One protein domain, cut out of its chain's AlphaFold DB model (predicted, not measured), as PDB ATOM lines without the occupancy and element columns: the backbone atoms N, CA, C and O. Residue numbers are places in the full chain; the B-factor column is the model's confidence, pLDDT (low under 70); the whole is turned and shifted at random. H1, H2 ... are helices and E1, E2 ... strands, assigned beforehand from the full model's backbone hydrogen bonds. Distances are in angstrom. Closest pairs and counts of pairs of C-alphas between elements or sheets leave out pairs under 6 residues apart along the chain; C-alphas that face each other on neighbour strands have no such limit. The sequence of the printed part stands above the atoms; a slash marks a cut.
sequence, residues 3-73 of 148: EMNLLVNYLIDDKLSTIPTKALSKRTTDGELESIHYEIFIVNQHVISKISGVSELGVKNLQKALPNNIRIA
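What this domain is: This is residues 3 to 73 of the 148 residues of an uncharacterized protein of Ureibacillus chungkukjangi (UniProt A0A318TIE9). A long antiparallel sheet of five strands is curled like part of a barrel, with the single helix H1 packed on one face, mostly against E3 and reaching E5. The inner strands E1, E2 and E3 are long, while short E4 and E5 make the edges. The printed part has 71 residues, in the order E1 E2 E3 E4 H1 E5; the sheet's order is E4 E3 E2 E1 E5, and the class is mixed, helices and strands. It is compact, with a radius of gyration of the C-alphas of 12.4 A, and its C-alphas span 41 by 19 by 19 A, a rod.

Where its parts are: Find C-alpha 3 at (-28.965, 43.211, -12.326); from there E1 runs over residues 3 to 12, 25.0 A, and bends by 53 degrees at residue 9. Next come E2, residues 15 to 27, 34.6 A, which bends by 51 degrees at residue 18, and E3, residues 33 to 42, 26.4 A. E4 is residues 45 to 48, 9.7 A. H1, residues 55 to 65, 15.3 A, begins at C-alpha 55 at (-24.452, 36.853, -0.612). E5, residues 70 to 72, 7.0 A, ends at C-alpha 72 at (-17.332, 27.575, -8.707).

How they stand to each other: E1 to E4 form a meander, each strand the antiparallel neighbour of the one before. Look for N 6 and O 21 at 2.8 A between E1 and E2, N 24 and O 37 at 2.9 A between E2 and E3, N 47 and O 40 at 2.8 A between E3 and E4, and N 11 and O 71 at 2.8 A between E1 and E5. H1 is on the sheet, in two layers, a helix on one face of a sheet; its closest C-alphas with E3 are those of Gly 58 and His 37, 5.9 A. In H1 every O i to N i+4 pair is within hydrogen-bond range. E4 and E5 are apart.

The domain as a whole: The C-alphas of Asp 13 and Thr 29, 41.8 A, are the two farthest apart. The printed part has no cut and no long link, and no printed residue is under 70 in pLDDT.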
ATOM      1  N   GLU A   3     -29.649  44.272 -11.585       95.62
ATOM      2  CA  GLU A   3     -28.965  43.211 -12.326       95.62
ATOM      3  C   GLU A   3     -27.486  43.574 -12.464       95.62
ATOM      4  O   GLU A   3     -27.138  44.718 -12.771       95.62
ATOM      5  N   MET A   4     -26.610  42.604 -12.220       95.31
ATOM      6  CA  MET A   4     -25.174  42.708 -12.449       95.31
ATOM      7  C   MET A   4     -24.717  41.512 -13.277       95.31
ATOM      8  O   MET A   4     -25.038  40.374 -12.949       95.31
ATOM      9  N   ASN A   5     -23.956  41.764 -14.339       96.31
ATOM     10  CA  ASN A   5     -23.321  40.711 -15.124       96.31
ATOM     11  C   ASN A   5     -21.895  40.521 -14.604       96.31
ATOM     12  O   ASN A   5     -21.077  41.435 -14.697       96.31
ATOM     13  N   LEU A   6     -21.625  39.356 -14.026       96.94
ATOM     14  CA  LEU A   6     -20.333  38.976 -13.466       96.94
ATOM     15  C   LEU A   6     -19.622  38.018 -14.422       96.94
ATOM     16  O   LEU A   6     -20.264  37.209 -15.084       96.94
ATOM     17  N   LEU A   7     -18.294  38.081 -14.468       97.81
ATOM     18  CA  LEU A   7     -17.474  37.052 -15.105       97.81
ATOM     19  C   LEU A   7     -16.979  36.111 -14.011       97.81
ATOM     20  O   LEU A   7     -16.058  36.454 -13.274       97.81
ATOM     21  N   VAL A   8     -17.614  34.949 -13.885       98.44
ATOM     22  CA  VAL A   8     -17.314  33.988 -12.817       98.44
ATOM     23  C   VAL A   8     -16.516  32.828 -13.392       98.44
ATOM     24  O   VAL A   8     -16.771  32.368 -14.507       98.44
ATOM     25  N   ASN A   9     -15.523  32.365 -12.638       98.56
ATOM     26  CA  ASN A   9     -14.722  31.213 -13.020       98.56
ATOM     27  C   ASN A   9     -15.350  29.925 -12.487       98.56
ATOM     28  O   ASN A   9     -15.796  29.854 -11.343       98.56
ATOM     29  N   TYR A  10     -15.356  28.901 -13.330       98.19
ATOM     30  CA  TYR A  10     -15.889  27.577 -13.051       98.19
ATOM     31  C   TYR A  10     -14.858  26.522 -13.444       98.19
ATOM     32  O   TYR A  10     -14.180  26.663 -14.459       98.19
ATOM     33  N   LEU A  11     -14.757  25.452 -12.665       97.25
ATOM     34  CA  LEU A  11     -14.113  24.208 -13.073       97.25
ATOM     35  C   LEU A  11     -15.195  23.301 -13.652       97.25
ATOM     36  O   LEU A  11     -16.094  22.895 -12.921       97.25
ATOM     37  N   ILE A  12     -15.114  23.009 -14.947       96.81
ATOM     38  CA  ILE A  12     -16.007  22.095 -15.668       96.81
ATOM     39  C   ILE A  12     -15.166  20.889 -16.064       96.81
ATOM     40  O   ILE A  12     -14.247  21.036 -16.870       96.81
ATOM     41  N   ASP A  13     -15.427  19.727 -15.465       95.50
ATOM     42  CA  ASP A  13     -14.564  18.545 -15.611       95.50
ATOM     43  C   ASP A  13     -13.083  18.892 -15.332       95.50
ATOM     44  O   ASP A  13     -12.187  18.614 -16.132       95.50
ATOM     45  N   ASP A  14     -12.857  19.613 -14.226       94.31
ATOM     46  CA  ASP A  14     -11.562  20.153 -13.778       94.31
ATOM     47  C   ASP A  14     -10.881  21.155 -14.734       94.31
ATOM     48  O   ASP A  14      -9.754  21.592 -14.494       94.31
ATOM     49  N   LYS A  15     -11.565  21.594 -15.798       96.56
ATOM     50  CA  LYS A  15     -11.070  22.631 -16.711       96.56
ATOM     51  C   LYS A  15     -11.647  23.988 -16.354       96.56
ATOM     52  O   LYS A  15     -12.861  24.171 -16.307       96.56
ATOM     53  N   LEU A  16     -10.761  24.957 -16.155       97.62
ATOM     54  CA  LEU A  16     -11.151  26.331 -15.871       97.62
ATOM     55  C   LEU A  16     -11.852  26.961 -17.082       97.62
ATOM     56  O   LEU A  16     -11.336  26.924 -18.198       97.62
ATOM     57  N   SER A  17     -13.013  27.560 -16.848       97.50
ATOM     58  CA  SER A  17     -13.783  28.333 -17.820       97.50
ATOM     59  C   SER A  17     -14.362  29.570 -17.146       97.50
ATOM     60  O   SER A  17     -14.881  29.488 -16.034       97.50
ATOM     61  N   THR A  18     -14.309  30.714 -17.818       98.12
ATOM     62  CA  THR A  18     -14.944  31.949 -17.344       98.12
ATOM     63  C   THR A  18     -16.276  32.127 -18.060       98.12
ATOM     64  O   THR A  18     -16.311  32.157 -19.290       98.12
ATOM     65  N   ILE A  19     -17.371  32.232 -17.310       98.00
ATOM     66  CA  ILE A  19     -18.728  32.280 -17.863       98.00
ATOM     67  C   ILE A  19     -19.461  33.515 -17.318       98.00
ATOM     68  O   ILE A  19     -19.335  33.822 -16.129       98.00
ATOM     69  N   PRO A  20     -20.211  34.244 -18.168       98.12
ATOM     70  CA  PRO A  20     -21.105  35.295 -17.709       98.12
ATOM     71  C   PRO A  20     -22.194  34.739 -16.786       98.12
ATOM     72  O   PRO A  20     -22.973  33.868 -17.178       98.12
ATOM     73  N   THR A  21     -22.278  35.298 -15.587       98.44
ATOM     74  CA  THR A  21     -23.248  34.927 -14.556       98.44
ATOM     75  C   THR A  21     -23.987  36.174 -14.122       98.44
ATOM     76  O   THR A  21     -23.382  37.156 -13.685       98.44
ATOM     77  N   LYS A  22     -25.309  36.156 -14.242       98.31
ATOM     78  CA  LYS A  22     -26.148  37.252 -13.773       98.31
ATOM     79  C   LYS A  22     -26.344  37.120 -12.277       98.31
ATOM     80  O   LYS A  22     -26.714  36.054 -11.805       98.31
ATOM     81  N   ALA A  23     -26.142  38.207 -11.551       97.94
ATOM     82  CA  ALA A  23     -26.552  38.358 -10.168       97.94
ATOM     83  C   ALA A  23     -27.724  39.342 -10.122       97.94
ATOM     84  O   ALA A  23     -27.582  40.514 -10.487       97.94
ATOM     85  N   LEU A  24     -28.886  38.866  -9.689       98.19
ATOM     86  CA  LEU A  24     -30.072  39.686  -9.493       98.19
ATOM     87  C   LEU A  24     -30.233  39.908  -8.001       98.19
ATOM     88  O   LEU A  24     -30.400  38.952  -7.252       98.19
ATOM     89  N   SER A  25     -30.170  41.165  -7.569       97.06
ATOM     90  CA  SER A  25     -30.278  41.515  -6.154       97.06
ATOM     91  C   SER A  25     -31.317  42.595  -5.886       97.06
ATOM     92  O   SER A  25     -31.605  43.468  -6.715       97.06
ATOM     93  N   LYS A  26     -31.894  42.555  -4.692       97.06
ATOM     94  CA  LYS A  26     -32.714  43.617  -4.126       97.06
ATOM     95  C   LYS A  26     -32.077  44.040  -2.812       97.06
ATOM     96  O   LYS A  26     -31.716  43.198  -1.998       97.06
ATOM     97  N   ARG A  27     -31.932  45.349  -2.634       94.31
ATOM     98  CA  ARG A  27     -31.490  45.956  -1.384       94.31
ATOM     99  C   ARG A  27     -32.617  46.802  -0.809       94.31
ATOM    100  O   ARG A  27     -33.438  47.323  -1.573       94.31
ATOM    101  N   THR A  28     -32.653  46.901   0.508       92.69
ATOM    102  CA  THR A  28     -33.516  47.811   1.259       92.69
ATOM    103  C   THR A  28     -33.096  49.268   1.023       92.69
ATOM    104  O   THR A  28     -32.093  49.559   0.363       92.69
ATOM    105  N   THR A  29     -33.876  50.219   1.537       90.19
ATOM    106  CA  THR A  29     -33.586  51.658   1.399       90.19
ATOM    107  C   THR A  29     -32.325  52.106   2.135       90.19
ATOM    108  O   THR A  29     -31.690  53.063   1.705       90.19
ATOM    109  N   ASP A  30     -31.963  51.425   3.219       91.00
ATOM    110  CA  ASP A  30     -30.726  51.607   3.991       91.00
ATOM    111  C   ASP A  30     -29.534  50.812   3.425       91.00
ATOM    112  O   ASP A  30     -28.415  50.955   3.907       91.00
ATOM    113  N   GLY A  31     -29.735  50.053   2.342       87.31
ATOM    114  CA  GLY A  31     -28.664  49.403   1.586       87.31
ATOM    115  C   GLY A  31     -28.355  47.964   2.000       87.31
ATOM    116  O   GLY A  31     -27.489  47.341   1.376       87.31
ATOM    117  N   GLU A  32     -29.073  47.409   2.976       90.88
ATOM    118  CA  GLU A  32     -28.972  45.998   3.352       90.88
ATOM    119  C   GLU A  32     -29.461  45.086   2.221       90.88
ATOM    120  O   GLU A  32     -30.347  45.437   1.435       90.88
ATOM    121  N   LEU A  33     -28.852  43.907   2.093       94.50
ATOM    122  CA  LEU A  33     -29.268  42.927   1.098       94.50
ATOM    123  C   LEU A  33     -30.584  42.272   1.535       94.50
ATOM    124  O   LEU A  33     -30.649  41.609   2.560       94.50
ATOM    125  N   GLU A  34     -31.636  42.440   0.736       96.12
ATOM    126  CA  GLU A  34     -32.930  41.787   0.968       96.12
ATOM    127  C   GLU A  34     -32.985  40.438   0.246       96.12
ATOM    128  O   GLU A  34     -33.474  39.441   0.777       96.12
ATOM    129  N   SER A  35     -32.490  40.406  -0.993       97.50
ATOM    130  CA  SER A  35     -32.454  39.187  -1.788       97.50
ATOM    131  C   SER A  35     -31.347  39.193  -2.836       97.50
ATOM    132  O   SER A  35     -30.990  40.239  -3.381       97.50
ATOM    133  N   ILE A  36     -30.832  38.008  -3.151       98.25
ATOM    134  CA  ILE A  36     -29.942  37.725  -4.270       98.25
ATOM    135  C   ILE A  36     -30.206  36.322  -4.822       98.25
ATOM    136  O   ILE A  36     -30.407  35.368  -4.065       98.25
ATOM    137  N   HIS A  37     -30.170  36.186  -6.141       98.44
ATOM    138  CA  HIS A  37     -30.017  34.908  -6.827       98.44
ATOM    139  C   HIS A  37     -29.142  35.077  -8.066       98.44
ATOM    140  O   HIS A  37     -28.884  36.194  -8.523       98.44
ATOM    141  N   TYR A  38     -28.680  33.950  -8.591       98.56
ATOM    142  CA  TYR A  38     -27.788  33.896  -9.732       98.56
ATOM    143  C   TYR A  38     -28.425  33.128 -10.883       98.56
ATOM    144  O   TYR A  38     -29.098  32.122 -10.661       98.56
ATOM    145  N   GLU A  39     -28.175  33.587 -12.103       98.38
ATOM    146  CA  GLU A  39     -28.601  32.928 -13.335       98.38
ATOM    147  C   GLU A  39     -27.390  32.731 -14.248       98.38
ATOM    148  O   GLU A  39     -26.600  33.654 -14.468       98.38
ATOM    149  N   ILE A  40     -27.231  31.522 -14.778       98.00
ATOM    150  CA  ILE A  40     -26.127  31.165 -15.671       98.00
ATOM    151  C   ILE A  40     -26.609  30.204 -16.754       98.00
ATOM    152  O   ILE A  40     -27.380  29.282 -16.495       98.00
ATOM    153  N   PHE A  41     -26.120  30.405 -17.976       97.56
ATOM    154  CA  PHE A  41     -26.250  29.427 -19.049       97.56
ATOM    155  C   PHE A  41     -24.929  28.668 -19.218       97.56
ATOM    156  O   PHE A  41     -23.926  29.247 -19.635       97.56
ATOM    157  N   ILE A  42     -24.916  27.383 -18.866       95.12
ATOM    158  CA  ILE A  42     -23.711  26.547 -18.797       95.12
ATOM    159  C   ILE A  42     -24.028  25.130 -19.280       95.12
ATOM    160  O   ILE A  42     -25.045  24.558 -18.903       95.12
ATOM    161  N   VAL A  43     -23.189  24.567 -20.159       91.75
ATOM    162  CA  VAL A  43     -23.362  23.209 -20.730       91.75
ATOM    163  C   VAL A  43     -24.788  22.982 -21.277       91.75
ATOM    164  O   VAL A  43     -25.448  21.987 -20.994       91.75
ATOM    165  N   ASN A  44     -25.291  23.938 -22.070       92.69
ATOM    166  CA  ASN A  44     -26.648  23.940 -22.645       92.69
ATOM    167  C   ASN A  44     -27.802  23.909 -21.623       92.69
ATOM    168  O   ASN A  44     -28.935  23.589 -21.983       92.69
ATOM    169  N   GLN A  45     -27.538  24.248 -20.364       94.94
ATOM    170  CA  GLN A  45     -28.538  24.328 -19.306       94.94
ATOM    171  C   GLN A  45     -28.644  25.758 -18.793       94.94
ATOM    172  O   GLN A  45     -27.641  26.449 -18.622       94.94
ATOM    173  N   HIS A  46     -29.874  26.193 -18.529       97.62
ATOM    174  CA  HIS A  46     -30.133  27.422 -17.794       97.62
ATOM    175  C   HIS A  46     -30.309  27.073 -16.316       97.62
ATOM    176  O   HIS A  46     -31.273  26.403 -15.947       97.62
ATOM    177  N   VAL A  47     -29.360  27.502 -15.489       97.94
ATOM    178  CA  VAL A  47     -29.345  27.260 -14.047       97.94
ATOM    179  C   VAL A  47     -29.722  28.548 -13.330       97.94
ATOM    180  O   VAL A  47     -29.166  29.607 -13.615       97.94
ATOM    181  N   ILE A  48     -30.651  28.437 -12.380       98.25
ATOM    182  CA  ILE A  48     -31.104  29.534 -11.525       98.25
ATOM    183  C   ILE A  48     -30.933  29.090 -10.074       98.25
ATOM    184  O   ILE A  48     -31.465  28.054  -9.670       98.25
ATOM    185  N   SER A  49     -30.184  29.857  -9.285       98.25
ATOM    186  CA  SER A  49     -29.988  29.553  -7.868       98.25
ATOM    187  C   SER A  49     -31.236  29.881  -7.047       98.25
ATOM    188  O   SER A  49     -32.025  30.765  -7.382       98.25
ATOM    189  N   LYS A  50     -31.383  29.229  -5.892       98.31
ATOM    190  CA  LYS A  50     -32.368  29.648  -4.888       98.31
ATOM    191  C   LYS A  50     -32.045  31.061  -4.375       98.31
ATOM    192  O   LYS A  50     -30.877  31.382  -4.142       98.31
ATOM    193  N   ILE A  51     -33.088  31.864  -4.158       98.06
ATOM    194  CA  ILE A  51     -32.993  33.209  -3.572       98.06
ATOM    195  C   ILE A  51     -32.462  33.134  -2.129       98.06
ATOM    196  O   ILE A  51     -32.864  32.263  -1.356       98.06
ATOM    197  N   SER A  52     -31.579  34.065  -1.770       97.50
ATOM    198  CA  SER A  52     -30.983  34.224  -0.438       97.50
ATOM    199  C   SER A  52     -30.992  35.691  -0.003       97.50
ATOM    200  O   SER A  52     -30.858  36.555  -0.856       97.50
ATOM    201  N   GLY A  53     -31.092  35.979   1.297       95.81
ATOM    202  CA  GLY A  53     -30.869  37.330   1.844       95.81
ATOM    203  C   GLY A  53     -29.395  37.660   2.119       95.81
ATOM    204  O   GLY A  53     -29.076  38.779   2.484       95.81
ATOM    205  N   VAL A  54     -28.491  36.690   1.946       94.12
ATOM    206  CA  VAL A  54     -27.051  36.815   2.232       94.12
ATOM    207  C   VAL A  54     -26.251  36.370   1.011       94.12
ATOM    208  O   VAL A  54     -26.546  35.301   0.456       94.12
ATOM    209  N   SER A  55     -25.244  37.149   0.594       96.00
ATOM    210  CA  SER A  55     -24.452  36.853  -0.612       96.00
ATOM    211  C   SER A  55     -23.735  35.509  -0.534       96.00
ATOM    212  O   SER A  55     -23.806  34.739  -1.492       96.00
ATOM    213  N   GLU A  56     -23.136  35.183   0.617       95.31
ATOM    214  CA  GLU A  56     -22.458  33.902   0.866       95.31
ATOM    215  C   GLU A  56     -23.376  32.711   0.562       95.31
ATOM    216  O   GLU A  56     -23.033  31.820  -0.223       95.31
ATOM    217  N   LEU A  57     -24.576  32.720   1.148       95.50
ATOM    218  CA  LEU A  57     -25.566  31.673   0.940       95.50
ATOM    219  C   LEU A  57     -26.122  31.695  -0.491       95.50
ATOM    220  O   LEU A  57     -26.453  30.645  -1.035       95.50
ATOM    221  N   GLY A  58     -26.183  32.862  -1.135       97.19
ATOM    222  CA  GLY A  58     -26.511  32.971  -2.555       97.19
ATOM    223  C   GLY A  58     -25.527  32.192  -3.433       97.19
ATOM    224  O   GLY A  58     -25.951  31.442  -4.311       97.19
ATOM    225  N   VAL A  59     -24.223  32.315  -3.170       97.50
ATOM    226  CA  VAL A  59     -23.178  31.577  -3.900       97.50
ATOM    227  C   VAL A  59     -23.242  30.078  -3.590       97.50
ATOM    228  O   VAL A  59     -23.180  29.264  -4.513       97.50
ATOM    229  N   LYS A  60     -23.466  29.685  -2.326       97.00
ATOM    230  CA  LYS A  60     -23.710  28.275  -1.949       97.00
ATOM    231  C   LYS A  60     -24.926  27.695  -2.681       97.00
ATOM    232  O   LYS A  60     -24.872  26.582  -3.198       97.00
ATOM    233  N   ASN A  61     -26.018  28.453  -2.778       97.62
ATOM    234  CA  ASN A  61     -27.212  28.047  -3.521       97.62
ATOM    235  C   ASN A  61     -26.941  27.911  -5.023       97.62
ATOM    236  O   ASN A  61     -27.537  27.044  -5.656       97.62
ATOM    237  N   LEU A  62     -26.069  28.752  -5.594       97.81
ATOM    238  CA  LEU A  62     -25.631  28.595  -6.977       97.81
ATOM    239  C   LEU A  62     -24.854  27.289  -7.142       97.81
ATOM    240  O   LEU A  62     -25.213  26.508  -8.015       97.81
ATOM    241  N   GLN A  63     -23.870  27.003  -6.284       97.12
ATOM    242  CA  GLN A  63     -23.120  25.742  -6.347       97.12
ATOM    243  C   GLN A  63     -24.042  24.520  -6.268       97.12
ATOM    244  O   GLN A  63     -23.886  23.598  -7.059       97.12
ATOM    245  N   LYS A  64     -25.032  24.531  -5.367       96.50
ATOM    246  CA  LYS A  64     -26.003  23.432  -5.208       96.50
ATOM    247  C   LYS A  64     -26.918  23.228  -6.418       96.50
ATOM    248  O   LYS A  64     -27.489  22.155  -6.571       96.50
ATOM    249  N   ALA A  65     -27.108  24.260  -7.237       97.00
ATOM    250  CA  ALA A  65     -27.909  24.184  -8.455       97.00
ATOM    251  C   ALA A  65     -27.084  23.749  -9.680       97.00
ATOM    252  O   ALA A  65     -27.664  23.381 -10.702       97.00
ATOM    253  N   LEU A  66     -25.750  23.807  -9.598       96.88
ATOM    254  CA  LEU A  66     -24.863  23.371 -10.671       96.88
ATOM    255  C   LEU A  66     -24.766  21.835 -10.704       96.88
ATOM    256  O   LEU A  66     -24.827  21.188  -9.660       96.88
ATOM    257  N   PRO A  67     -24.572  21.234 -11.891       94.81
ATOM    258  CA  PRO A  67     -24.227  19.820 -12.005       94.81
ATOM    259  C   PRO A  67     -22.960  19.458 -11.214       94.81
ATOM    260  O   PRO A  67     -22.030  20.255 -11.138       94.81
ATOM    261  N   ASN A  68     -22.876  18.225 -10.702       93.00
ATOM    262  CA  ASN A  68     -21.775  17.772  -9.831       93.00
ATOM    263  C   ASN A  68     -20.371  17.884 -10.454       93.00
ATOM    264  O   ASN A  68     -19.373  17.953  -9.737       93.00
ATOM    265  N   ASN A  69     -20.274  17.869 -11.784       94.94
ATOM    266  CA  ASN A  69     -19.011  18.028 -12.504       94.94
ATOM    267  C   ASN A  69     -18.612  19.503 -12.716       94.94
ATOM    268  O   ASN A  69     -17.602  19.778 -13.365       94.94
ATOM    269  N   ILE A  70     -19.401  20.443 -12.187       96.81
ATOM    270  CA  ILE A  70     -19.170  21.882 -12.264       96.81
ATOM    271  C   ILE A  70     -18.993  22.451 -10.857       96.81
ATOM    272  O   ILE A  70     -19.846  22.317  -9.981       96.81
ATOM    273  N   ARG A  71     -17.888  23.165 -10.656       96.94
ATOM    274  CA  ARG A  71     -17.554  23.821  -9.390       96.94
ATOM    275  C   ARG A  71     -17.248  25.292  -9.607       96.94
ATOM    276  O   ARG A  71     -16.572  25.642 -10.567       96.94
ATOM    277  N   ILE A  72     -17.703  26.156  -8.709       97.88
ATOM    278  CA  ILE A  72     -17.332  27.575  -8.707       97.88
ATOM    279  C   ILE A  72     -15.859  27.691  -8.301       97.88
ATOM    280  O   ILE A  72     -15.472  27.221  -7.236       97.88
ATOM    281  N   ALA A  73     -15.030  28.343  -9.107       98.00
ATOM    282  CA  ALA A  73     -13.642  28.655  -8.776       98.00
ATOM    283  C   ALA A  73     -13.527  30.129  -8.389       98.00
ATOM    284  O   ALA A  73     -13.431  30.996  -9.255       98.00
TER     285      ALA A  73